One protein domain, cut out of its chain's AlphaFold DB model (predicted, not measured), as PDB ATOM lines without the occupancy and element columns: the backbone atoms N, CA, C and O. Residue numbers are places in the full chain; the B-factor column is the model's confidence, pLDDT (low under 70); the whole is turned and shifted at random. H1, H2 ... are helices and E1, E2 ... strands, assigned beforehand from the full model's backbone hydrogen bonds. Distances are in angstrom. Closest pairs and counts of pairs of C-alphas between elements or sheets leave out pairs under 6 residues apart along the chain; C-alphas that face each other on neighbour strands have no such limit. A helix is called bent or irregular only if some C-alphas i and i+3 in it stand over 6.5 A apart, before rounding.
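What this domain is: This is residues 299 to 477 of the 483 residues of an uncharacterized protein of Opitutae bacterium (UniProt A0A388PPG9). One strongly twisted sheet is folded back on itself, E1 and E7 facing E5 and E4 with E6 as the hinge, and the long helix H5 packs on E4, E5 and E6. The other long helix, H1, reaches the edge strand E1 with its residues 312 to 316, and the loop of residues 320 to 325 sticks out from the body. The printed part has 179 residues, with seven named helices and seven named strands in the order H1 H2 E1 H3 H4 E2 E3 H5 H6 H7 E4 E5 E6 E7, a mixed class of helices and strands. The large sheet has the order E1 E7 E6 E5 E4 and is mixed, while E2 and E3 meet outside it. The whole is compact, with a radius of gyration of the C-alphas of 15.8 A, and rounded, spanning 46 by 40 by 32 A.

How they stand to each other: H1, residues 299 to 316, touches H2, residues 333 to 337, with its residues 314 to 316 alone; their closest C-alphas, of Ile 315 and Ala 336, are 4.2 A apart. With residues 301 to 305 alone H1 touches H4, residues 351 to 354, the closest C-alphas being Leu 301 and Leu 354 at 6.7 A. H1 is close to but not clearly touching H5, residues 372 to 388, at a shallow tilt of 24 degrees, the same way; the closest C-alphas, of Leu 308 and Leu 373, are 7.1 A apart. H5 touches H2 with residues 381 to 385 alone, closest at the C-alphas of Glu 381 and Gln 334, 5.9 A. E2, residues 360 to 362, and E3, residues 368 to 370, meet only at a point, where C-alphas 361 and 369 face each other at 4.1 A. E3 is near H7, residues 407 to 412, with 6 pairs of C-alphas within 10 A. E4, residues 419 to 434, E5, residues 437 to 449, E6, residues 454 to 463, and E7, residues 466 to 476, form a meander, each strand the antiparallel neighbour of the one before, in three hairpins. N 422 and O 446 are 2.8 A apart between E4 and E5, N 445 and O 458 2.9 A between E5 and E6, and N 468 and O 461 2.8 A between E6 and E7, within hydrogen-bond range. E1, residues 340 to 342, is the parallel neighbour of E7, with N 341 and O 467 2.9 A apart. In this folded sheet, bent back into two leaves, the closest C-alphas of E1 and E4 are Ser 341 and His 434, 5.8 A. H5 is on the sheet, and its closest C-alpha to E5 is Gly 376, 5.7 A from that of Val 447. H3, residues 344 to 347, is on the sheet at a height of 5.9 A, over none of its strands, but only just, as 2 of its C-alphas fall on E7. H1, H2, H4 and H7 only graze the sheet, as does H6, residues 394 to 397, which is only just on it with 5 pairs of C-alphas within 10 A. Every O i to N i+4 pair is within hydrogen-bond range in H1, H2 and H5; H7 has 0 of 2, with 2 of 3 O i to N i+3 pairs, and H3, H4 and H6 are too short for an O i to N i+4 pair.

Where its parts are: H1 begins at C-alpha 299 (135.236, 88.081, 63.263) and is 25.6 A long; H5 is 24.2 A. H7 is irregular, with C-alphas 408 and 411 8.4 A apart. E4 is 29.5 A long and bends by 101 degrees at residue 431, E5 is 34.9 A, and E6 is 28.5 A. E7, 28.5 A, ends at C-alpha 476 (145.417, 109.386, 73.335).

The domain as a whole: The C-alphas farthest apart are those of Arg 364 and Leu 437, 48.2 A. The printed part has no cut, and the link from H1 to H2, 16 residues, is long. The mean pLDDT of the printed part is 79.1, with residues 318 to 329, 362 to 369 and 389 to 416 under 70.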
ATOM      1  N   PRO A 299     136.096  88.677  62.234       85.12
ATOM      2  CA  PRO A 299     135.236  88.081  63.263       85.12
ATOM      3  C   PRO A 299     135.218  88.862  64.584       85.12
ATOM      4  O   PRO A 299     134.171  89.003  65.212       85.12
ATOM      5  N   THR A 300     136.364  89.419  64.987       84.06
ATOM      6  CA  THR A 300     136.490  90.243  66.199       84.06
ATOM      7  C   THR A 300     135.624  91.494  66.115       84.06
ATOM      8  O   THR A 300     134.917  91.832  67.063       84.06
ATOM      9  N   LEU A 301     135.639  92.164  64.966       85.88
ATOM     10  CA  LEU A 301     134.865  93.376  64.742       85.88
ATOM     11  C   LEU A 301     133.359  93.086  64.698       85.88
ATOM     12  O   LEU A 301     132.579  93.814  65.308       85.88
ATOM     13  N   ILE A 302     132.963  91.983  64.057       85.19
ATOM     14  CA  ILE A 302     131.579  91.487  64.070       85.19
ATOM     15  C   ILE A 302     131.110  91.251  65.512       85.19
ATOM     16  O   ILE A 302     130.039  91.720  65.898       85.19
ATOM     17  N   ALA A 303     131.927  90.588  66.337       86.50
ATOM     18  CA  ALA A 303     131.602  90.349  67.741       86.50
ATOM     19  C   ALA A 303     131.433  91.658  68.535       86.50
ATOM     20  O   ALA A 303     130.519  91.759  69.349       86.50
ATOM     21  N   GLN A 304     132.258  92.680  68.277       88.62
ATOM     22  CA  GLN A 304     132.113  93.996  68.915       88.62
ATOM     23  C   GLN A 304     130.853  94.743  68.464       88.62
ATOM     24  O   GLN A 304     130.176  95.347  69.292       88.62
ATOM     25  N   ARG A 305     130.478  94.656  67.182       88.25
ATOM     26  CA  ARG A 305     129.212  95.221  66.682       88.25
ATOM     27  C   ARG A 305     127.995  94.540  67.309       88.25
ATOM     28  O   ARG A 305     127.057  95.227  67.698       88.25
ATOM     29  N   LEU A 306     128.030  93.216  67.463       87.00
ATOM     30  CA  LEU A 306     126.987  92.461  68.166       87.00
ATOM     31  C   LEU A 306     126.922  92.817  69.657       87.00
ATOM     32  O   LEU A 306     125.833  92.952  70.207       87.00
ATOM     33  N   HIS A 307     128.071  93.017  70.302       88.44
ATOM     34  CA  HIS A 307     128.130  93.457  71.694       88.44
ATOM     35  C   HIS A 307     127.521  94.858  71.871       88.44
ATOM     36  O   HIS A 307     126.669  95.053  72.736       88.44
ATOM     37  N   LEU A 308     127.872  95.808  70.994       90.56
ATOM     38  CA  LEU A 308     127.246  97.130  70.946       90.56
ATOM     39  C   LEU A 308     125.735  97.032  70.695       90.56
ATOM     40  O   LEU A 308     124.968  97.722  71.356       90.56
ATOM     41  N   ALA A 309     125.290  96.155  69.793       87.50
ATOM     42  CA  ALA A 309     123.865  95.924  69.561       87.50
ATOM     43  C   ALA A 309     123.142  95.457  70.836       87.50
ATOM     44  O   ALA A 309     122.053  95.942  71.129       87.50
ATOM     45  N   GLY A 310     123.763  94.564  71.615       86.62
ATOM     46  CA  GLY A 310     123.248  94.129  72.915       86.62
ATOM     47  C   GLY A 310     123.153  95.270  73.932       86.62
ATOM     48  O   GLY A 310     122.121  95.410  74.584       86.62
ATOM     49  N   LEU A 311     124.185  96.118  74.014       88.75
ATOM     50  CA  LEU A 311     124.192  97.318  74.859       88.75
ATOM     51  C   LEU A 311     123.054  98.277  74.498       88.75
ATOM     52  O   LEU A 311     122.295  98.702  75.364       88.75
ATOM     53  N   LEU A 312     122.921  98.594  73.208       88.88
ATOM     54  CA  LEU A 312     121.866  99.467  72.696       88.88
ATOM     55  C   LEU A 312     120.482  98.883  72.964       88.88
ATOM     56  O   LEU A 312     119.582  99.608  73.378       88.88
ATOM     57  N   HIS A 313     120.327  97.571  72.778       85.12
ATOM     58  CA  HIS A 313     119.074  96.893  73.062       85.12
ATOM     59  C   HIS A 313     118.691  97.013  74.542       85.12
ATOM     60  O   HIS A 313     117.549  97.344  74.833       85.12
ATOM     61  N   GLU A 314     119.638  96.817  75.466       85.25
ATOM     62  CA  GLU A 314     119.379  96.955  76.906       85.25
ATOM     63  C   GLU A 314     119.024  98.398  77.308       85.25
ATOM     64  O   GLU A 314     118.164  98.586  78.165       85.25
ATOM     65  N   ILE A 315     119.650  99.405  76.679       86.38
ATOM     66  CA  ILE A 315     119.382 100.835  76.924       86.38
ATOM     67  C   ILE A 315     117.996 101.248  76.412       86.38
ATOM     68  O   ILE A 315     117.304 102.024  77.064       86.38
ATOM     69  N   GLU A 316     117.603 100.777  75.232       81.81
ATOM     70  CA  GLU A 316     116.415 101.276  74.526       81.81
ATOM     71  C   GLU A 316     115.159 100.472  74.826       81.81
ATOM     72  O   GLU A 316     114.053 101.010  74.845       81.81
ATOM     73  N   TYR A 317     115.326  99.178  75.070       76.06
ATOM     74  CA  TYR A 317     114.235  98.264  75.335       76.06
ATOM     75  C   TYR A 317     114.394  97.762  76.751       76.06
ATOM     76  O   TYR A 317     115.186  96.865  77.016       76.06
ATOM     77  N   LEU A 318     113.619  98.340  77.665       65.00
ATOM     78  CA  LEU A 318     113.544  97.870  79.038       65.00
ATOM     79  C   LEU A 318     113.031  96.414  79.027       65.00
ATOM     80  O   LEU A 318     111.851  96.205  78.728       65.00
ATOM     81  N   PRO A 319     113.847  95.389  79.346       55.16
ATOM     82  CA  PRO A 319     113.332  94.033  79.422       55.16
ATOM     83  C   PRO A 319     112.537  93.915  80.725       55.16
ATOM     84  O   PRO A 319     113.105  93.810  81.814       55.16
ATOM     85  N   VAL A 320     111.209  93.992  80.626       53.09
ATOM     86  CA  VAL A 320     110.299  93.810  81.764       53.09
ATOM     87  C   VAL A 320     109.684  92.414  81.676       53.09
ATOM     88  O   VAL A 320     108.850  92.158  80.811       53.09
ATOM     89  N   ASP A 321     110.076  91.500  82.568       45.59
ATOM     90  CA  ASP A 321     109.279  90.300  82.850       45.59
ATOM     91  C   ASP A 321     108.211  90.645  83.907       45.59
ATOM     92  O   ASP A 321     108.424  91.470  84.799       45.59
ATOM     93  N   ARG A 322     107.071  89.950  83.853       42.97
ATOM     94  CA  ARG A 322     105.996  89.939  84.857       42.97
ATOM     95  C   ARG A 322     106.483  89.630  86.285       42.97
ATOM     96  O   ARG A 322     105.713  89.832  87.220       42.97
ATOM     97  N   LYS A 323     107.713  89.128  86.471       47.38
ATOM     98  CA  LYS A 323     108.304  88.764  87.775       47.38
ATOM     99  C   LYS A 323     109.393  89.717  88.298       47.38
ATOM    100  O   LYS A 323     109.920  89.460  89.377       47.38
ATOM    101  N   GLY A 324     109.707  90.811  87.598       52.78
ATOM    102  CA  GLY A 324     110.696  91.808  88.036       52.78
ATOM    103  C   GLY A 324     111.772  92.120  86.990       52.78
ATOM    104  O   GLY A 324     111.771  91.559  85.896       52.78
ATOM    105  N   LEU A 325     112.679  93.051  87.324       53.75
ATOM    106  CA  LEU A 325     113.799  93.439  86.458       53.75
ATOM    107  C   LEU A 325     114.720  92.237  86.190       53.75
ATOM    108  O   LEU A 325     115.212  91.610  87.127       53.75
ATOM    109  N   PHE A 326     114.990  91.960  84.912       57.59
ATOM    110  CA  PHE A 326     116.033  91.023  84.489       57.59
ATOM    111  C   PHE A 326     117.406  91.449  85.050       57.59
ATOM    112  O   PHE A 326     117.653  92.643  85.253       57.59
ATOM    113  N   SER A 327     118.331  90.499  85.254       59.72
ATOM    114  CA  SER A 327     119.743  90.839  85.472       59.72
ATOM    115  C   SER A 327     120.261  91.554  84.229       59.72
ATOM    116  O   SER A 327     120.189  90.993  83.140       59.72
ATOM    117  N   ARG A 328     120.769  92.771  84.384       67.44
ATOM    118  CA  ARG A 328     121.308  93.578  83.287       67.44
ATOM    119  C   ARG A 328     122.749  93.172  82.993       67.44
ATOM    120  O   ARG A 328     123.620  93.593  83.761       67.44
ATOM    121  N   PRO A 329     123.024  92.338  81.968       68.19
ATOM    122  CA  PRO A 329     124.377  91.852  81.698       68.19
ATOM    123  C   PRO A 329     125.376  92.986  81.457       68.19
ATOM    124  O   PRO A 329     126.564  92.795  81.710       68.19
ATOM    125  N   PHE A 330     124.904  94.158  81.023       76.00
ATOM    126  CA  PHE A 330     125.749  95.317  80.761       76.00
ATOM    127  C   PHE A 330     125.684  96.419  81.829       76.00
ATOM    128  O   PHE A 330     126.362  97.436  81.705       76.00
ATOM    129  N   GLY A 331     124.874  96.245  82.877       76.50
ATOM    130  CA  GLY A 331     124.778  97.208  83.975       76.50
ATOM    131  C   GLY A 331     124.172  98.568  83.600       76.50
ATOM    132  O   GLY A 331     124.455  99.548  84.283       76.50
ATOM    133  N   THR A 332     123.319  98.653  82.570       83.69
ATOM    134  CA  THR A 332     122.804  99.932  82.019       83.69
ATOM    135  C   THR A 332     121.649 100.563  82.816       83.69
ATOM    136  O   THR A 332     120.677 101.076  82.257       83.69
ATOM    137  N   TYR A 333     121.680 100.473  84.148       82.81
ATOM    138  CA  TYR A 333     120.553 100.826  85.019       82.81
ATOM    139  C   TYR A 333     120.064 102.274  84.860       82.81
ATOM    140  O   TYR A 333     118.871 102.485  84.645       82.81
ATOM    141  N   GLN A 334     120.946 103.269  84.987       84.12
ATOM    142  CA  GLN A 334     120.591 104.688  84.897       84.12
ATOM    143  C   GLN A 334     120.212 105.086  83.473       84.12
ATOM    144  O   GLN A 334     119.330 105.931  83.313       84.12
ATOM    145  N   LEU A 335     120.870 104.496  82.471       88.81
ATOM    146  CA  LEU A 335     120.625 104.768  81.063       88.81
ATOM    147  C   LEU A 335     119.260 104.222  80.640       88.81
ATOM    148  O   LEU A 335     118.440 105.002  80.173       88.81
ATOM    149  N   ALA A 336     118.945 102.945  80.876       84.31
ATOM    150  CA  ALA A 336     117.662 102.408  80.401       84.31
ATOM    151  C   ALA A 336     116.444 102.785  81.260       84.31
ATOM    152  O   ALA A 336     115.315 102.650  80.805       84.31
ATOM    153  N   LEU A 337     116.634 103.194  82.522       81.12
ATOM    154  CA  LEU A 337     115.528 103.721  83.345       81.12
ATOM    155  C   LEU A 337     115.343 105.234  83.193       81.12
ATOM    156  O   LEU A 337     114.322 105.764  83.625       81.12
ATOM    157  N   GLY A 338     116.348 105.936  82.672       81.44
ATOM    158  CA  GLY A 338     116.283 107.369  82.428       81.44
ATOM    159  C   GLY A 338     115.766 107.698  81.033       81.44
ATOM    160  O   GLY A 338     115.699 106.842  80.156       81.44
ATOM    161  N   ASP A 339     115.484 108.980  80.817       85.06
ATOM    162  CA  ASP A 339     115.291 109.534  79.481       85.06
ATOM    163  C   ASP A 339     116.638 109.527  78.743       85.06
ATOM    164  O   ASP A 339     117.416 110.477  78.822       85.06
ATOM    165  N   THR A 340     116.962 108.418  78.079       89.31
ATOM    166  CA  THR A 340     118.209 108.262  77.320       89.31
ATOM    167  C   THR A 340     117.924 108.224  75.830       89.31
ATOM    168  O   THR A 340     117.058 107.486  75.367       89.31
ATOM    169  N   SER A 341     118.686 108.993  75.053       89.25
ATOM    170  CA  SER A 341     118.726 108.848  73.600       89.25
ATOM    171  C   SER A 341     120.133 108.506  73.128       89.25
ATOM    172  O   SER A 341     121.132 108.922  73.719       89.25
ATOM    173  N   VAL A 342     120.208 107.768  72.026       88.81
ATOM    174  CA  VAL A 342     121.473 107.365  71.417       88.81
ATOM    175  C   VAL A 342     121.604 108.010  70.047       88.81
ATOM    176  O   VAL A 342     120.769 107.803  69.161       88.81
ATOM    177  N   GLY A 343     122.665 108.794  69.895       85.88
ATOM    178  CA  GLY A 343     123.050 109.457  68.667       85.88
ATOM    179  C   GLY A 343     123.587 108.484  67.618       85.88
ATOM    180  O   GLY A 343     124.086 107.398  67.932       85.88
ATOM    181  N   PRO A 344     123.505 108.862  66.343       79.31
ATOM    182  CA  PRO A 344     123.862 107.989  65.234       79.31
ATOM    183  C   PRO A 344     125.341 107.588  65.209       79.31
ATOM    184  O   PRO A 344     125.651 106.424  64.948       79.31
ATOM    185  N   ALA A 345     126.252 108.509  65.541       83.06
ATOM    186  CA  ALA A 345     127.682 108.218  65.640       83.06
ATOM    187  C   ALA A 345     127.998 107.217  66.766       83.06
ATOM    188  O   ALA A 345     128.959 106.455  66.667       83.06
ATOM    189  N   PHE A 346     127.173 107.172  67.818       89.88
ATOM    190  CA  PHE A 346     127.266 106.142  68.850       89.88
ATOM    191  C   PHE A 346     126.682 104.807  68.374       89.88
ATOM    192  O   PHE A 346     127.261 103.758  68.635       89.88
ATOM    193  N   ARG A 347     125.554 104.816  67.653       86.12
ATOM    194  CA  ARG A 347     124.953 103.583  67.110       86.12
ATOM    195  C   ARG A 347     125.862 102.898  66.097       86.12
ATOM    196  O   ARG A 347     125.937 101.675  66.056       86.12
ATOM    197  N   ARG A 348     126.529 103.681  65.250       80.81
ATOM    198  CA  ARG A 348     127.321 103.184  64.120       80.81
ATOM    199  C   ARG A 348     128.731 103.780  64.139       80.81
ATOM    200  O   ARG A 348     129.069 104.546  63.239       80.81
ATOM    201  N   PRO A 349     129.560 103.424  65.132       86.88
ATOM    202  CA  PRO A 349     130.950 103.842  65.135       86.88
ATOM    203  C   PRO A 349     131.680 103.229  63.934       86.88
ATOM    204  O   PRO A 349     131.354 102.118  63.482       86.88
ATOM    205  N   ASP A 350     132.677 103.954  63.438       86.12
ATOM    206  CA  ASP A 350     133.564 103.469  62.385       86.12
ATOM    207  C   ASP A 350     134.363 102.246  62.869       86.12
ATOM    208  O   ASP A 350     134.617 102.071  64.064       86.12
ATOM    209  N   ASP A 351     134.776 101.385  61.936       87.19
ATOM    210  CA  ASP A 351     135.489 100.137  62.252       87.19
ATOM    211  C   ASP A 351     136.775 100.391  63.058       87.19
ATOM    212  O   ASP A 351     137.083  99.654  63.996       87.19
ATOM    213  N   GLU A 352     137.482 101.482  62.758       89.00
ATOM    214  CA  GLU A 352     138.689 101.923  63.471       89.00
ATOM    215  C   GLU A 352     138.415 102.301  64.935       89.00
ATOM    216  O   GLU A 352     139.278 102.142  65.801       89.00
ATOM    217  N   VAL A 353     137.200 102.767  65.240       91.75
ATOM    218  CA  VAL A 353     136.796 103.086  66.612       91.75
ATOM    219  C   VAL A 353     136.608 101.807  67.426       91.75
ATOM    220  O   VAL A 353     137.033 101.752  68.580       91.75
ATOM    221  N   LEU A 354     136.040 100.761  66.820       90.12
ATOM    222  CA  LEU A 354     135.811  99.462  67.464       90.12
ATOM    223  C   LEU A 354     137.056  98.561  67.495       90.12
ATOM    224  O   LEU A 354     137.179  97.693  68.357       90.12
ATOM    225  N   ALA A 355     138.005  98.743  66.581       87.75
ATOM    226  CA  ALA A 355     139.215  97.926  66.526       87.75
ATOM    227  C   ALA A 355     140.008  98.017  67.841       87.75
ATOM    228  O   ALA A 355     140.430  99.105  68.221       87.75
ATOM    229  N   GLY A 356     140.219  96.902  68.551       86.56
ATOM    230  CA  GLY A 356     140.929  96.881  69.835       86.56
ATOM    231  C   GLY A 356     140.034  97.050  71.072       86.56
ATOM    232  O   GLY A 356     140.559  97.135  72.182       86.56
ATOM    233  N   THR A 357     138.703  97.168  70.930       90.50
ATOM    234  CA  THR A 357     137.791  97.205  72.093       90.50
ATOM    235  C   THR A 357     137.497  95.825  72.670       90.50
ATOM    236  O   THR A 357     136.931  95.758  73.755       90.50
ATOM    237  N   GLU A 358     137.895  94.741  71.998       88.19
ATOM    238  CA  GLU A 358     137.517  93.371  72.343       88.19
ATOM    239  C   GLU A 358     137.846  92.976  73.773       88.19
ATOM    240  O   GLU A 358     138.826  93.450  74.348       88.19
ATOM    241  N   HIS A 359     137.039  92.078  74.338       83.81
ATOM    242  CA  HIS A 359     137.246  91.539  75.676       83.81
ATOM    243  C   HIS A 359     138.676  91.012  75.837       83.81
ATOM    244  O   HIS A 359     139.134  90.179  75.055       83.81
ATOM    245  N   ARG A 360     139.368  91.485  76.875       78.31
ATOM    246  CA  ARG A 360     140.658  90.942  77.302       78.31
ATOM    247  C   ARG A 360     140.563  90.536  78.759       78.31
ATOM    248  O   ARG A 360     139.930  91.225  79.560       78.31
ATOM    249  N   THR A 361     141.167  89.398  79.064       71.81
ATOM    250  CA  THR A 361     141.274  88.873  80.417       71.81
ATOM    251  C   THR A 361     142.486  89.478  81.118       71.81
ATOM    252  O   THR A 361     143.530  89.715  80.511       71.81
ATOM    253  N   TYR A 362     142.341  89.722  82.416       67.12
ATOM    254  CA  TYR A 362     143.377  90.247  83.295       67.12
ATOM    255  C   TYR A 362     143.391  89.460  84.610       67.12
ATOM    256  O   TYR A 362     142.481  88.687  84.920       67.12
ATOM    257  N   GLY A 363     144.441  89.660  85.406       59.22
ATOM    258  CA  GLY A 363     144.643  88.899  86.641       59.22
ATOM    259  C   GLY A 363     145.618  87.734  86.469       59.22
ATOM    260  O   GLY A 363     145.860  87.264  85.360       59.22
ATOM    261  N   ARG A 364     146.173  87.246  87.588       56.19
ATOM    262  CA  ARG A 364     147.107  86.098  87.607       56.19
ATOM    263  C   ARG A 364     146.507  84.800  87.044       56.19
ATOM    264  O   ARG A 364     147.270  83.923  86.663       56.19
ATOM    265  N   GLU A 365     145.180  84.699  86.977       59.81
ATOM    266  CA  GLU A 365     144.451  83.496  86.551       59.81
ATOM    267  C   GLU A 365     143.500  83.747  85.364       59.81
ATOM    268  O   GLU A 365     142.694  82.883  85.042       59.81
ATOM    269  N   ALA A 366     143.561  84.923  84.716       59.03
ATOM    270  CA  ALA A 366     142.627  85.320  83.650       59.03
ATOM    271  C   ALA A 366     141.131  85.243  84.050       59.03
ATOM    272  O   ALA A 366     140.254  85.120  83.198       59.03
ATOM    273  N   THR A 367     140.835  85.328  85.350       53.25
ATOM    274  CA  THR A 367     139.504  85.124  85.946       53.25
ATOM    275  C   THR A 367     138.547  86.298  85.763       53.25
ATOM    276  O   THR A 367     137.347  86.147  85.977       53.25
ATOM    277  N   THR A 368     139.051  87.470  85.371       60.88
ATOM    278  CA  THR A 368     138.250  88.690  85.195       60.88
ATOM    279  C   THR A 368     138.645  89.384  83.902       60.88
ATOM    280  O   THR A 368     139.819  89.435  83.551       60.88
ATOM    281  N   GLY A 369     137.675  89.910  83.164       67.19
ATOM    282  CA  GLY A 369     137.926  90.605  81.910       67.19
ATOM    283  C   GLY A 369     136.762  91.513  81.561       67.19
ATOM    284  O   GLY A 369     135.631  91.277  81.986       67.19
ATOM    285  N   ILE A 370     137.045  92.565  80.804       78.44
ATOM    286  CA  ILE A 370     136.018  93.467  80.286       78.44
ATOM    287  C   ILE A 370     136.480  94.062  78.955       78.44
ATOM    288  O   ILE A 370     137.662  94.388  78.765       78.44
ATOM    289  N   ASP A 371     135.558  94.153  78.005       87.62
ATOM    290  CA  ASP A 371     135.741  94.887  76.759       87.62
ATOM    291  C   ASP A 371     135.635  96.406  77.014       87.62
ATOM    292  O   ASP A 371     135.089  96.855  78.022       87.62
ATOM    293  N   LEU A 372     136.210  97.230  76.139       90.69
ATOM    294  CA  LEU A 372     136.195  98.681  76.358       90.69
ATOM    295  C   LEU A 372     134.799  99.301  76.185       90.69
ATOM    296  O   LEU A 372     134.564 100.367  76.749       90.69
ATOM    297  N   LEU A 373     133.879  98.662  75.448       91.81
ATOM    298  CA  LEU A 373     132.516  99.176  75.263       91.81
ATOM    299  C   LEU A 373     131.727  99.050  76.569       91.81
ATOM    300  O   LEU A 373     131.215 100.050  77.075       91.81
ATOM    301  N   GLY A 374     131.709  97.854  77.159       89.12
ATOM    302  CA  GLY A 374     131.109  97.589  78.463       89.12
ATOM    303  C   GLY A 374     131.736  98.445  79.563       89.12
ATOM    304  O   GLY A 374     131.019  99.075  80.337       89.12
ATOM    305  N   LEU A 375     133.071  98.565  79.589       88.31
ATOM    306  CA  LEU A 375     133.762  99.433  80.549       88.31
ATOM    307  C   LEU A 375     133.352 100.905  80.397       88.31
ATOM    308  O   LEU A 375     133.149 101.594  81.397       88.31
ATOM    309  N   GLY A 376     133.236 101.388  79.159       91.06
ATOM    310  CA  GLY A 376     132.796 102.745  78.855       91.06
ATOM    311  C   GLY A 376     131.384 103.018  79.362       91.06
ATOM    312  O   GLY A 376     131.160 104.024  80.033       91.06
ATOM    313  N   ILE A 377     130.454 102.100  79.102       91.94
ATOM    314  CA  ILE A 377     129.064 102.213  79.550       91.94
ATOM    315  C   ILE A 377     128.952 102.161  81.076       91.94
ATOM    316  O   ILE A 377     128.310 103.037  81.654       91.94
ATOM    317  N   LEU A 378     129.646 101.237  81.748       87.44
ATOM    318  CA  LEU A 378     129.695 101.192  83.215       87.44
ATOM    319  C   LEU A 378     130.274 102.479  83.814       87.44
ATOM    320  O   LEU A 378     129.805 102.970  84.841       87.44
ATOM    321  N   ALA A 379     131.287 103.059  83.172       87.62
ATOM    322  CA  ALA A 379     131.846 104.324  83.615       87.62
ATOM    323  C   ALA A 379     130.844 105.480  83.432       87.62
ATOM    324  O   ALA A 379     130.674 106.269  84.362       87.62
ATOM    325  N   VAL A 380     130.125 105.559  82.304       90.25
ATOM    326  CA  VAL A 380     129.030 106.533  82.111       90.25
ATOM    327  C   VAL A 380     127.959 106.369  83.193       90.25
ATOM    328  O   VAL A 380     127.644 107.338  83.880       90.25
ATOM    329  N   GLU A 381     127.463 105.152  83.411       88.12
ATOM    330  CA  GLU A 381     126.513 104.791  84.476       88.12
ATOM    331  C   GLU A 381     126.966 105.280  85.858       88.12
ATOM    332  O   GLU A 381     126.228 105.965  86.579       88.12
ATOM    333  N   HIS A 382     128.221 104.989  86.205       83.12
ATOM    334  CA  HIS A 382     128.821 105.408  87.463       83.12
ATOM    335  C   HIS A 382     128.842 106.934  87.606       83.12
ATOM    336  O   HIS A 382     128.494 107.463  88.663       83.12
ATOM    337  N   TYR A 383     129.207 107.666  86.552       81.06
ATOM    338  CA  TYR A 383     129.230 109.128  86.589       81.06
ATOM    339  C   TYR A 383     127.831 109.745  86.633       81.06
ATOM    340  O   TYR A 383     127.627 110.720  87.355       81.06
ATOM    341  N   LEU A 384     126.849 109.168  85.938       83.75
ATOM    342  CA  LEU A 384     125.458 109.621  85.994       83.75
ATOM    343  C   LEU A 384     124.878 109.510  87.405       83.75
ATOM    344  O   LEU A 384     124.202 110.434  87.864       83.75
ATOM    345  N   LYS A 385     125.196 108.427  88.127       81.50
ATOM    346  CA  LYS A 385     124.813 108.258  89.537       81.50
ATOM    347  C   LYS A 385     125.303 109.421  90.408       81.50
ATOM    348  O   LYS A 385     124.561 109.892  91.266       81.50
ATOM    349  N   HIS A 386     126.522 109.904  90.169       75.12
ATOM    350  CA  HIS A 386     127.109 111.025  90.914       75.12
ATOM    351  C   HIS A 386     126.592 112.394  90.475       75.12
ATOM    352  O   HIS A 386     126.383 113.272  91.305       75.12
ATOM    353  N   LEU A 387     126.341 112.592  89.178       73.75
ATOM    354  CA  LEU A 387     125.721 113.827  88.691       73.75
ATOM    355  C   LEU A 387     124.332 114.026  89.314       73.75
ATOM    356  O   LEU A 387     123.999 115.132  89.735       73.75
ATOM    357  N   ARG A 388     123.547 112.949  89.436       72.38
ATOM    358  CA  ARG A 388     122.204 112.977  90.039       72.38
ATOM    359  C   ARG A 388     122.214 113.190  91.554       72.38
ATOM    360  O   ARG A 388     121.257 113.744  92.082       72.38
ATOM    361  N   SER A 389     123.270 112.783  92.262       68.50
ATOM    362  CA  SER A 389     123.370 112.973  93.717       68.50
ATOM    363  C   SER A 389     123.766 114.399  94.126       68.50
ATOM    364  O   SER A 389     123.803 114.698  95.319       68.50
ATOM    365  N   GLY A 390     124.089 115.280  93.168       59.75
ATOM    366  CA  GLY A 390     124.532 116.654  93.436       59.75
ATOM    367  C   GLY A 390     125.883 116.744  94.157       59.75
ATOM    368  O   GLY A 390     126.330 117.835  94.512       59.75
ATOM    369  N   GLN A 391     126.552 115.610  94.370       55.66
ATOM    370  CA  GLN A 391     127.861 115.528  94.992       55.66
ATOM    371  C   GLN A 391     128.857 115.029  93.949       55.66
ATOM    372  O   GLN A 391     128.848 113.840  93.633       55.66
ATOM    373  N   PRO A 392     129.740 115.887  93.409       51.44
ATOM    374  CA  PRO A 392     130.859 115.376  92.637       51.44
ATOM    375  C   PRO A 392     131.760 114.577  93.595       51.44
ATOM    376  O   PRO A 392     132.175 115.142  94.615       51.44
ATOM    377  N   PRO A 393     132.088 113.299  93.313       54.53
ATOM    378  CA  PRO A 393     133.176 112.600  93.978       54.53
ATOM    379  C   PRO A 393     134.384 113.518  94.143       54.53
ATOM    380  O   PRO A 393     134.710 114.272  93.225       54.53
ATOM    381  N   ALA A 394     135.083 113.444  95.277       58.28
ATOM    382  CA  ALA A 394     136.332 114.190  95.466       58.28
ATOM    383  C   ALA A 394     137.313 113.949  94.296       58.28
ATOM    384  O   ALA A 394     137.980 114.868  93.828       58.28
ATOM    385  N   GLU A 395     137.288 112.734  93.748       52.94
ATOM    386  CA  GLU A 395     138.058 112.283  92.588       52.94
ATOM    387  C   GLU A 395     137.619 112.921  91.253       52.94
ATOM    388  O   GLU A 395     138.391 112.917  90.303       52.94
ATOM    389  N   LEU A 396     136.415 113.497  91.145       52.62
ATOM    390  CA  LEU A 396     135.962 114.234  89.954       52.62
ATOM    391  C   LEU A 396     136.402 115.700  89.943       52.62
ATOM    392  O   LEU A 396     136.488 116.289  88.868       52.62
ATOM    393  N   ARG A 397     136.662 116.297  91.113       52.78
ATOM    394  CA  ARG A 397     137.151 117.683  91.202       52.78
ATOM    395  C   ARG A 397     138.605 117.788  90.746       52.78
ATOM    396  O   ARG A 397     138.954 118.729  90.044       52.78
ATOM    397  N   GLU A 398     139.416 116.791  91.092       56.22
ATOM    398  CA  GLU A 398     140.819 116.675  90.684       56.22
ATOM    399  C   GLU A 398     141.139 115.226  90.276       56.22
ATOM    400  O   GLU A 398     141.784 114.486  91.024       56.22
ATOM    401  N   PRO A 399     140.680 114.771  89.095       56.59
ATOM    402  CA  PRO A 399     140.916 113.401  88.669       56.59
ATOM    403  C   PRO A 399     142.418 113.145  88.507       56.59
ATOM    404  O   PRO A 399     143.095 113.923  87.818       56.59
ATOM    405  N   PRO A 400     142.953 112.049  89.084       58.28
ATOM    406  CA  PRO A 400     144.348 111.681  88.907       58.28
ATOM    407  C   PRO A 400     144.694 111.657  87.421       58.28
ATOM    408  O   PRO A 400     143.930 111.132  86.606       58.28
ATOM    409  N   LYS A 401     145.876 112.166  87.050       60.25
ATOM    410  CA  LYS A 401     146.339 112.124  85.649       60.25
ATOM    411  C   LYS A 401     146.296 110.705  85.080       60.25
ATOM    412  O   LYS A 401     146.005 110.525  83.909       60.25
ATOM    413  N   ALA A 402     146.520 109.717  85.944       59.47
ATOM    414  CA  ALA A 402     146.492 108.290  85.664       59.47
ATOM    415  C   ALA A 402     145.088 107.689  85.414       59.47
ATOM    416  O   ALA A 402     145.023 106.500  85.101       59.47
ATOM    417  N   GLY A 403     144.004 108.463  85.541       60.62
ATOM    418  CA  GLY A 403     142.624 107.964  85.551       60.62
ATOM    419  C   GLY A 403     142.185 107.454  86.924       60.62
ATOM    420  O   GLY A 403     143.013 107.218  87.805       60.62
ATOM    421  N   ILE A 404     140.876 107.289  87.099       62.88
ATOM    422  CA  ILE A 404     140.272 106.688  88.290       62.88
ATOM    423  C   ILE A 404     140.030 105.203  87.975       62.88
ATOM    424  O   ILE A 404     139.445 104.883  86.934       62.88
ATOM    425  N   PRO A 405     140.496 104.267  88.817       62.50
ATOM    426  CA  PRO A 405     140.127 102.868  88.659       62.50
ATOM    427  C   PRO A 405     138.622 102.716  88.894       62.50
ATOM    428  O   PRO A 405     138.102 103.193  89.901       62.50
ATOM    429  N   VAL A 406     137.929 102.032  87.987       62.62
ATOM    430  CA  VAL A 406     136.493 101.776  88.148       62.62
ATOM    431  C   VAL A 406     136.290 100.922  89.414       62.62
ATOM    432  O   VAL A 406     136.930  99.872  89.525       62.62
ATOM    433  N   PRO A 407     135.473 101.360  90.399       60.00
ATOM    434  CA  PRO A 407     135.416 100.738  91.728       60.00
ATOM    435  C   PRO A 407     135.112  99.236  91.727       60.00
ATOM    436  O   PRO A 407     135.681  98.507  92.536       60.00
ATOM    437  N   GLU A 408     134.285  98.778  90.785       62.00
ATOM    438  CA  GLU A 408     133.906  97.368  90.584       62.00
ATOM    439  C   GLU A 408     135.094  96.466  90.202       62.00
ATOM    440  O   GLU A 408     135.012  95.248  90.321       62.00
ATOM    441  N   PHE A 409     136.231  97.055  89.821       59.66
ATOM    442  CA  PHE A 409     137.466  96.364  89.444       59.66
ATOM    443  C   PHE A 409     138.630  96.666  90.405       59.66
ATOM    444  O   PHE A 409     139.803  96.666  90.016       59.66
ATOM    445  N   GLY A 410     138.314  96.944  91.676       55.72
ATOM    446  CA  GLY A 410     139.272  97.344  92.714       55.72
ATOM    447  C   GLY A 410     140.482  96.417  92.885       55.72
ATOM    448  O   GLY A 410     141.588  96.903  93.132       55.72
ATOM    449  N   ASP A 411     140.308  95.117  92.655       57.38
ATOM    450  CA  ASP A 411     141.363  94.107  92.812       57.38
ATOM    451  C   ASP A 411     142.389  94.113  91.664       57.38
ATOM    452  O   ASP A 411     143.502  93.604  91.804       57.38
ATOM    453  N   MET A 412     142.068  94.759  90.538       56.34
ATOM    454  CA  MET A 412     142.921  94.796  89.345       56.34
ATOM    455  C   MET A 412     143.853  96.012  89.277       56.34
ATOM    456  O   MET A 412     144.676  96.102  88.369       56.34
ATOM    457  N   ARG A 413     143.791  96.939  90.246       60.22
ATOM    458  CA  ARG A 413     144.420  98.281  90.200       60.22
ATOM    459  C   ARG A 413     145.920  98.330  89.868       60.22
ATOM    460  O   ARG A 413     146.397  99.381  89.438       60.22
ATOM    461  N   LYS A 414     146.677  97.252  90.096       65.31
ATOM    462  CA  LYS A 414     148.147  97.216  89.946       65.31
ATOM    463  C   LYS A 414     148.660  96.282  88.845       65.31
ATOM    464  O   LYS A 414     149.873  96.181  88.680       65.31
ATOM    465  N   LEU A 415     147.782  95.597  88.116       67.06
ATOM    466  CA  LEU A 415     148.196  94.628  87.100       67.06
ATOM    467  C   LEU A 415     148.275  95.260  85.695       67.06
ATOM    468  O   LEU A 415     147.574  96.240  85.411       67.06
ATOM    469  N   PRO A 416     149.126  94.732  84.796       67.44
ATOM    470  CA  PRO A 416     149.033  95.034  83.368       67.44
ATOM    471  C   PRO A 416     147.621  94.726  82.851       67.44
ATOM    472  O   PRO A 416     147.015  93.741  83.273       67.44
ATOM    473  N   GLY A 417     147.079  95.594  81.996       71.81
ATOM    474  CA  GLY A 417     145.710  95.474  81.492       71.81
ATOM    475  C   GLY A 417     144.613  96.016  82.414       71.81
ATOM    476  O   GLY A 417     143.444  96.009  82.045       71.81
ATOM    477  N   ALA A 418     144.961  96.540  83.596       77.94
ATOM    478  CA  ALA A 418     143.985  97.091  84.536       77.94
ATOM    479  C   ALA A 418     143.068  98.146  83.880       77.94
ATOM    480  O   ALA A 418     143.591  99.115  83.309       77.94
ATOM    481  N   PRO A 419     141.733  98.011  84.004       81.69
ATOM    482  CA  PRO A 419     140.786  98.955  83.430       81.69
ATOM    483  C   PRO A 419     140.834 100.300  84.158       81.69
ATOM    484  O   PRO A 419     140.921 100.375  85.389       81.69
ATOM    485  N   ARG A 420     140.766 101.382  83.387       83.75
ATOM    486  CA  ARG A 420     140.802 102.766  83.863       83.75
ATOM    487  C   ARG A 420     139.712 103.570  83.182       83.75
ATOM    488  O   ARG A 420     139.418 103.341  82.011       83.75
ATOM    489  N   ALA A 421     139.150 104.523  83.916       85.69
ATOM    490  CA  ALA A 421     138.163 105.456  83.401       85.69
ATOM    491  C   ALA A 421     138.459 106.881  83.873       85.69
ATOM    492  O   ALA A 421     139.050 107.108  84.933       85.69
ATOM    493  N   ARG A 422     138.046 107.866  83.083       84.06
ATOM    494  CA  ARG A 422     138.110 109.273  83.466       84.06
ATOM    495  C   ARG A 422     136.995 110.058  82.795       84.06
ATOM    496  O   ARG A 422     136.884 110.037  81.575       84.06
ATOM    497  N   LEU A 423     136.230 110.801  83.587       85.00
ATOM    498  CA  LEU A 423     135.346 111.844  83.079       85.00
ATOM    499  C   LEU A 423     136.172 113.090  82.747       85.00
ATOM    500  O   LEU A 423     136.975 113.547  83.563       85.00
ATOM    501  N   MET A 424     135.982 113.629  81.551       82.31
ATOM    502  CA  MET A 424     136.679 114.812  81.062       82.31
ATOM    503  C   MET A 424     135.698 115.743  80.341       82.31
ATOM    504  O   MET A 424     134.785 115.256  79.670       82.31
ATOM    505  N   PRO A 425     135.870 117.071  80.442       83.06
ATOM    506  CA  PRO A 425     135.205 117.986  79.527       83.06
ATOM    507  C   PRO A 425     135.771 117.807  78.112       83.06
ATOM    508  O   PRO A 425     136.952 117.493  77.937       83.06
ATOM    509  N   ILE A 426     134.938 118.024  77.099       83.50
ATOM    510  CA  ILE A 426     135.369 118.037  75.700       83.50
ATOM    511  C   ILE A 426     135.926 119.427  75.371       83.50
ATOM    512  O   ILE A 426     135.229 120.429  75.523       83.50
ATOM    513  N   GLU A 427     137.170 119.490  74.886       77.56
ATOM    514  CA  GLU A 427     137.832 120.756  74.517       77.56
ATOM    515  C   GLU A 427     137.084 121.519  73.415       77.56
ATOM    516  O   GLU A 427     137.008 122.745  73.440       77.56
ATOM    517  N   LYS A 428     136.519 120.786  72.448       84.25
ATOM    518  CA  LYS A 428     135.690 121.311  71.359       84.25
ATOM    519  C   LYS A 428     134.313 120.644  71.407       84.25
ATOM    520  O   LYS A 428     134.154 119.585  70.802       84.25
ATOM    521  N   PRO A 429     133.354 121.213  72.158       85.25
ATOM    522  CA  PRO A 429     132.012 120.664  72.263       85.25
ATOM    523  C   PRO A 429     131.377 120.497  70.886       85.25
ATOM    524  O   PRO A 429     131.485 121.382  70.036       85.25
ATOM    525  N   SER A 430     130.716 119.366  70.687       87.62
ATOM    526  CA  SER A 430     129.878 119.115  69.521       87.62
ATOM    527  C   SER A 430     128.405 119.289  69.896       87.62
ATOM    528  O   SER A 430     128.068 119.667  71.023       87.62
ATOM    529  N   PHE A 431     127.517 119.033  68.943       87.81
ATOM    530  CA  PHE A 431     126.080 119.010  69.168       87.81
ATOM    531  C   PHE A 431     125.529 117.645  68.767       87.81
ATOM    532  O   PHE A 431     126.029 117.021  67.835       87.81
ATOM    533  N   GLY A 432     124.513 117.195  69.492       88.50
ATOM    534  CA  GLY A 432     123.732 116.003  69.181       88.50
ATOM    535  C   GLY A 432     122.244 116.300  69.324       88.50
ATOM    536  O   GLY A 432     121.874 117.410  69.708       88.50
ATOM    537  N   ILE A 433     121.384 115.321  69.036       90.06
ATOM    538  CA  ILE A 433     119.931 115.472  69.181       90.06
ATOM    539  C   ILE A 433     119.396 114.546  70.277       90.06
ATOM    540  O   ILE A 433     119.444 113.317  70.177       90.06
ATOM    541  N   HIS A 434     118.843 115.148  71.328       91.44
ATOM    542  CA  HIS A 434     118.194 114.456  72.431       91.44
ATOM    543  C   HIS A 434     116.688 114.673  72.385       91.44
ATOM    544  O   HIS A 434     116.217 115.799  72.526       91.44
ATOM    545  N   LEU A 435     115.928 113.590  72.191       87.94
ATOM    546  CA  LEU A 435     114.460 113.622  72.185       87.94
ATOM    547  C   LEU A 435     113.881 114.688  71.232       87.94
ATOM    548  O   LEU A 435     112.926 115.382  71.574       87.94
ATOM    549  N   GLY A 436     114.473 114.821  70.041       87.88
ATOM    550  CA  GLY A 436     114.074 115.798  69.023       87.88
ATOM    551  C   GLY A 436     114.617 117.218  69.223       87.88
ATOM    552  O   GLY A 436     114.270 118.094  68.438       87.88
ATOM    553  N   LEU A 437     115.461 117.461  70.234       91.50
ATOM    554  CA  LEU A 437     116.014 118.781  70.555       91.50
ATOM    555  C   LEU A 437     117.550 118.814  70.474       91.50
ATOM    556  O   LEU A 437     118.199 117.845  70.876       91.50
ATOM    557  N   PRO A 438     118.163 119.914  69.996       91.38
ATOM    558  CA  PRO A 438     119.611 120.036  69.906       91.38
ATOM    559  C   PRO A 438     120.227 120.190  71.292       91.38
ATOM    560  O   PRO A 438     119.880 121.095  72.042       91.38
ATOM    561  N   VAL A 439     121.172 119.331  71.642       91.31
ATOM    562  CA  VAL A 439     121.896 119.392  72.914       91.31
ATOM    563  C   VAL A 439     123.380 119.570  72.668       91.31
ATOM    564  O   VAL A 439     123.954 119.003  71.736       91.31
ATOM    565  N   ARG A 440     124.019 120.358  73.531       90.31
ATOM    566  CA  ARG A 440     125.468 120.517  73.524       90.31
ATOM    567  C   ARG A 440     126.110 119.295  74.173       90.31
ATOM    568  O   ARG A 440     125.794 118.947  75.305       90.31
ATOM    569  N   VAL A 441     127.039 118.677  73.460       91.25
ATOM    570  CA  VAL A 441     127.820 117.529  73.921       91.25
ATOM    571  C   VAL A 441     129.149 118.058  74.439       91.25
ATOM    572  O   VAL A 441     130.012 118.488  73.674       91.25
ATOM    573  N   ASP A 442     129.292 118.085  75.759       89.69
ATOM    574  CA  ASP A 442     130.398 118.744  76.455       89.69
ATOM    575  C   ASP A 442     131.185 117.810  77.383       89.69
ATOM    576  O   ASP A 442     132.201 118.224  77.950       89.69
ATOM    577  N   ARG A 443     130.758 116.552  77.531       90.50
ATOM    578  CA  ARG A 443     131.371 115.572  78.433       90.50
ATOM    579  C   ARG A 443     131.809 114.331  77.684       90.50
ATOM    580  O   ARG A 443     131.162 113.882  76.746       90.50
ATOM    581  N   SER A 444     132.903 113.754  78.158       92.25
ATOM    582  CA  SER A 444     133.456 112.519  77.633       92.25
ATOM    583  C   SER A 444     133.884 111.609  78.769       92.25
ATOM    584  O   SER A 444     134.587 112.036  79.688       92.25
ATOM    585  N   VAL A 445     133.477 110.348  78.707       91.44
ATOM    586  CA  VAL A 445     134.083 109.289  79.507       91.44
ATOM    587  C   VAL A 445     135.156 108.627  78.664       91.44
ATOM    588  O   VAL A 445     134.868 108.035  77.631       91.44
ATOM    589  N   VAL A 446     136.396 108.707  79.125       91.88
ATOM    590  CA  VAL A 446     137.547 108.082  78.481       91.88
ATOM    591  C   VAL A 446     137.906 106.819  79.252       91.88
ATOM    592  O   VAL A 446     138.174 106.895  80.449       91.88
ATOM    593  N   VAL A 447     137.928 105.671  78.579       91.00
ATOM    594  CA  VAL A 447     138.281 104.367  79.147       91.00
ATOM    595  C   VAL A 447     139.426 103.712  78.391       91.00
ATOM    596  O   VAL A 447     139.554 103.843  77.176       91.00
ATOM    597  N   TRP A 448     140.294 103.027  79.124       90.31
ATOM    598  CA  TRP A 448     141.453 102.338  78.561       90.31
ATOM    599  C   TRP A 448     141.953 101.259  79.510       90.31
ATOM    600  O   TRP A 448     141.665 101.277  80.709       90.31
ATOM    601  N   ARG A 449     142.746 100.337  78.979       86.00
ATOM    602  CA  ARG A 449     143.553  99.405  79.770       86.00
ATOM    603  C   ARG A 449     144.935  99.996  79.976       86.00
ATOM    604  O   ARG A 449     145.419 100.764  79.148       86.00
ATOM    605  N   SER A 450     145.585  99.677  81.091       81.44
ATOM    606  CA  SER A 450     146.878 100.281  81.453       81.44
ATOM    607  C   SER A 450     147.998 100.081  80.418       81.44
ATOM    608  O   SER A 450     148.955 100.855  80.419       81.44
ATOM    609  N   ASP A 451     147.871  99.084  79.547       83.12
ATOM    610  CA  ASP A 451     148.773  98.732  78.451       83.12
ATOM    611  C   ASP A 451     148.248  99.127  77.057       83.12
ATOM    612  O   ASP A 451     148.957  98.938  76.067       83.12
ATOM    613  N   ASP A 452     147.047  99.706  76.955       86.12
ATOM    614  CA  ASP A 452     146.500 100.119  75.667       86.12
ATOM    615  C   ASP A 452     147.299 101.291  75.068       86.12
ATOM    616  O   ASP A 452     147.639 102.258  75.762       86.12
ATOM    617  N   PRO A 453     147.546 101.276  73.746       86.06
ATOM    618  CA  PRO A 453     148.177 102.399  73.058       86.06
ATOM    619  C   PRO A 453     147.231 103.603  72.911       86.06
ATOM    620  O   PRO A 453     147.694 104.737  72.790       86.06
ATOM    621  N   GLN A 454     145.917 103.363  72.915       91.44
ATOM    622  CA  GLN A 454     144.870 104.368  72.750       91.44
ATOM    623  C   GLN A 454     143.681 104.066  73.659       91.44
ATOM    624  O   GLN A 454     143.340 102.912  73.895       91.44
ATOM    625  N   ALA A 455     143.016 105.119  74.116       92.88
ATOM    626  CA  ALA A 455     141.776 105.025  74.861       92.88
ATOM    627  C   ALA A 455     140.556 105.039  73.927       92.88
ATOM    628  O   ALA A 455     140.624 105.507  72.784       92.88
ATOM    629  N   LEU A 456     139.429 104.551  74.436       95.25
ATOM    630  CA  LEU A 456     138.103 104.765  73.868       95.25
ATOM    631  C   LEU A 456     137.421 105.900  74.638       95.25
ATOM    632  O   LEU A 456     137.348 105.862  75.862       95.25
ATOM    633  N   ALA A 457     136.918 106.900  73.930       94.25
ATOM    634  CA  ALA A 457     136.111 107.971  74.494       94.25
ATOM    635  C   ALA A 457     134.645 107.789  74.089       94.25
ATOM    636  O   ALA A 457     134.363 107.552  72.914       94.25
ATOM    637  N   ILE A 458     133.741 107.926  75.057       95.56
ATOM    638  CA  ILE A 458     132.294 108.021  74.868       95.56
ATOM    639  C   ILE A 458     131.889 109.458  75.169       95.56
ATOM    640  O   ILE A 458     131.953 109.896  76.318       95.56
ATOM    641  N   ASP A 459     131.484 110.180  74.132       94.88
ATOM    642  CA  ASP A 459     131.044 111.567  74.229       94.88
ATOM    643  C   ASP A 459     129.529 111.604  74.475       94.88
ATOM    644  O   ASP A 459     128.759 110.896  73.817       94.88
ATOM    645  N   PHE A 460     129.087 112.407  75.442       94.56
ATOM    646  CA  PHE A 460     127.690 112.456  75.864       94.56
ATOM    647  C   PHE A 460     127.285 113.833  76.403       94.56
ATOM    648  O   PHE A 460     128.111 114.606  76.891       94.56
ATOM    649  N   ALA A 461     125.989 114.125  76.331       92.12
ATOM    650  CA  ALA A 461     125.353 115.216  77.062       92.12
ATOM    651  C   ALA A 461     124.536 114.626  78.217       92.12
ATOM    652  O   ALA A 461     123.936 113.560  78.076       92.12
ATOM    653  N   ALA A 462     124.505 115.298  79.366       89.75
ATOM    654  CA  ALA A 462     123.667 114.880  80.486       89.75
ATOM    655  C   ALA A 462     123.178 116.086  81.290       89.75
ATOM    656  O   ALA A 462     123.979 116.921  81.722       89.75
ATOM    657  N   GLY A 463     121.877 116.127  81.551       83.75
ATOM    658  CA  GLY A 463     121.225 117.196  82.300       83.75
ATOM    659  C   GLY A 463     120.012 116.693  83.075       83.75
ATOM    660  O   GLY A 463     119.794 115.491  83.219       83.75
ATOM    661  N   THR A 464     119.203 117.627  83.569       77.75
ATOM    662  CA  THR A 464     117.906 117.330  84.209       77.75
ATOM    663  C   THR A 464     116.936 116.632  83.258       77.75
ATOM    664  O   THR A 464     116.089 115.864  83.701       77.75
ATOM    665  N   GLY A 465     117.088 116.897  81.961       77.44
ATOM    666  CA  GLY A 465     116.267 116.371  80.881       77.44
ATOM    667  C   GLY A 465     116.573 114.947  80.428       77.44
ATOM    668  O   GLY A 465     115.841 114.448  79.583       77.44
ATOM    669  N   GLY A 466     117.639 114.320  80.941       88.06
ATOM    670  CA  GLY A 466     118.076 113.005  80.481       88.06
ATOM    671  C   GLY A 466     119.537 112.948  80.040       88.06
ATOM    672  O   GLY A 466     120.364 113.783  80.423       88.06
ATOM    673  N   VAL A 467     119.859 111.914  79.262       92.12
ATOM    674  CA  VAL A 467     121.208 111.616  78.763       92.12
ATOM    675  C   VAL A 467     121.176 111.391  77.258       92.12
ATOM    676  O   VAL A 467     120.343 110.654  76.737       92.12
ATOM    677  N   HIS A 468     122.126 111.984  76.547       93.56
ATOM    678  CA  HIS A 468     122.355 111.716  75.136       93.56
ATOM    679  C   HIS A 468     123.738 111.112  74.929       93.56
ATOM    680  O   HIS A 468     124.738 111.801  75.126       93.56
ATOM    681  N   LEU A 469     123.802 109.846  74.513       94.44
ATOM    682  CA  LEU A 469     125.047 109.209  74.083       94.44
ATOM    683  C   LEU A 469     125.333 109.628  72.641       94.44
ATOM    684  O   LEU A 469     124.706 109.117  71.719       94.44
ATOM    685  N   ALA A 470     126.240 110.579  72.440       91.81
ATOM    686  CA  ALA A 470     126.414 111.231  71.147       91.81
ATOM    687  C   ALA A 470     127.288 110.414  70.191       91.81
ATOM    688  O   ALA A 470     126.925 110.201  69.034       91.81
ATOM    689  N   GLY A 471     128.434 109.929  70.671       91.94
ATOM    690  CA  GLY A 471     129.404 109.266  69.809       91.94
ATOM    691  C   GLY A 471     130.523 108.557  70.550       91.94
ATOM    692  O   GLY A 471     130.676 108.672  71.767       91.94
ATOM    693  N   MET A 472     131.315 107.822  69.774       93.38
ATOM    694  CA  MET A 472     132.529 107.157  70.230       93.38
ATOM    695  C   MET A 472     133.715 107.577  69.372       93.38
ATOM    696  O   MET A 472     133.580 107.745  68.161       93.38
ATOM    697  N   ARG A 473     134.894 107.697  69.983       93.25
ATOM    698  CA  ARG A 473     136.140 107.975  69.255       93.25
ATOM    699  C   ARG A 473     137.360 107.393  69.948       93.25
ATOM    700  O   ARG A 473     137.395 107.247  71.170       93.25
ATOM    701  N   ARG A 474     138.405 107.122  69.168       93.50
ATOM    702  CA  ARG A 474     139.739 106.827  69.702       93.50
ATOM    703  C   ARG A 474     140.437 108.114  70.112       93.50
ATOM    704  O   ARG A 474     140.297 109.148  69.461       93.50
ATOM    705  N   CYS A 475     141.183 108.062  71.208       91.31
ATOM    706  CA  CYS A 475     141.969 109.201  71.669       91.31
ATOM    707  C   CYS A 475     143.257 108.760  72.375       91.31
ATOM    708  O   CYS A 475     143.380 107.600  72.781       91.31
ATOM    709  N   PRO A 476     144.243 109.663  72.524       90.69
ATOM    710  CA  PRO A 476     145.417 109.386  73.335       90.69
ATOM    711  C   PRO A 476     145.023 109.032  74.768       90.69
ATOM    712  O   PRO A 476     144.146 109.662  75.360       90.69
ATOM    713  N   VAL A 477     145.710 108.047  75.345       88.25
ATOM    714  CA  VAL A 477     145.555 107.722  76.764       88.25
ATOM    715  C   VAL A 477     145.869 108.976  77.601       88.25
ATOM    716  O   VAL A 477     146.940 109.560  77.397       88.25
TER     717      VAL A 477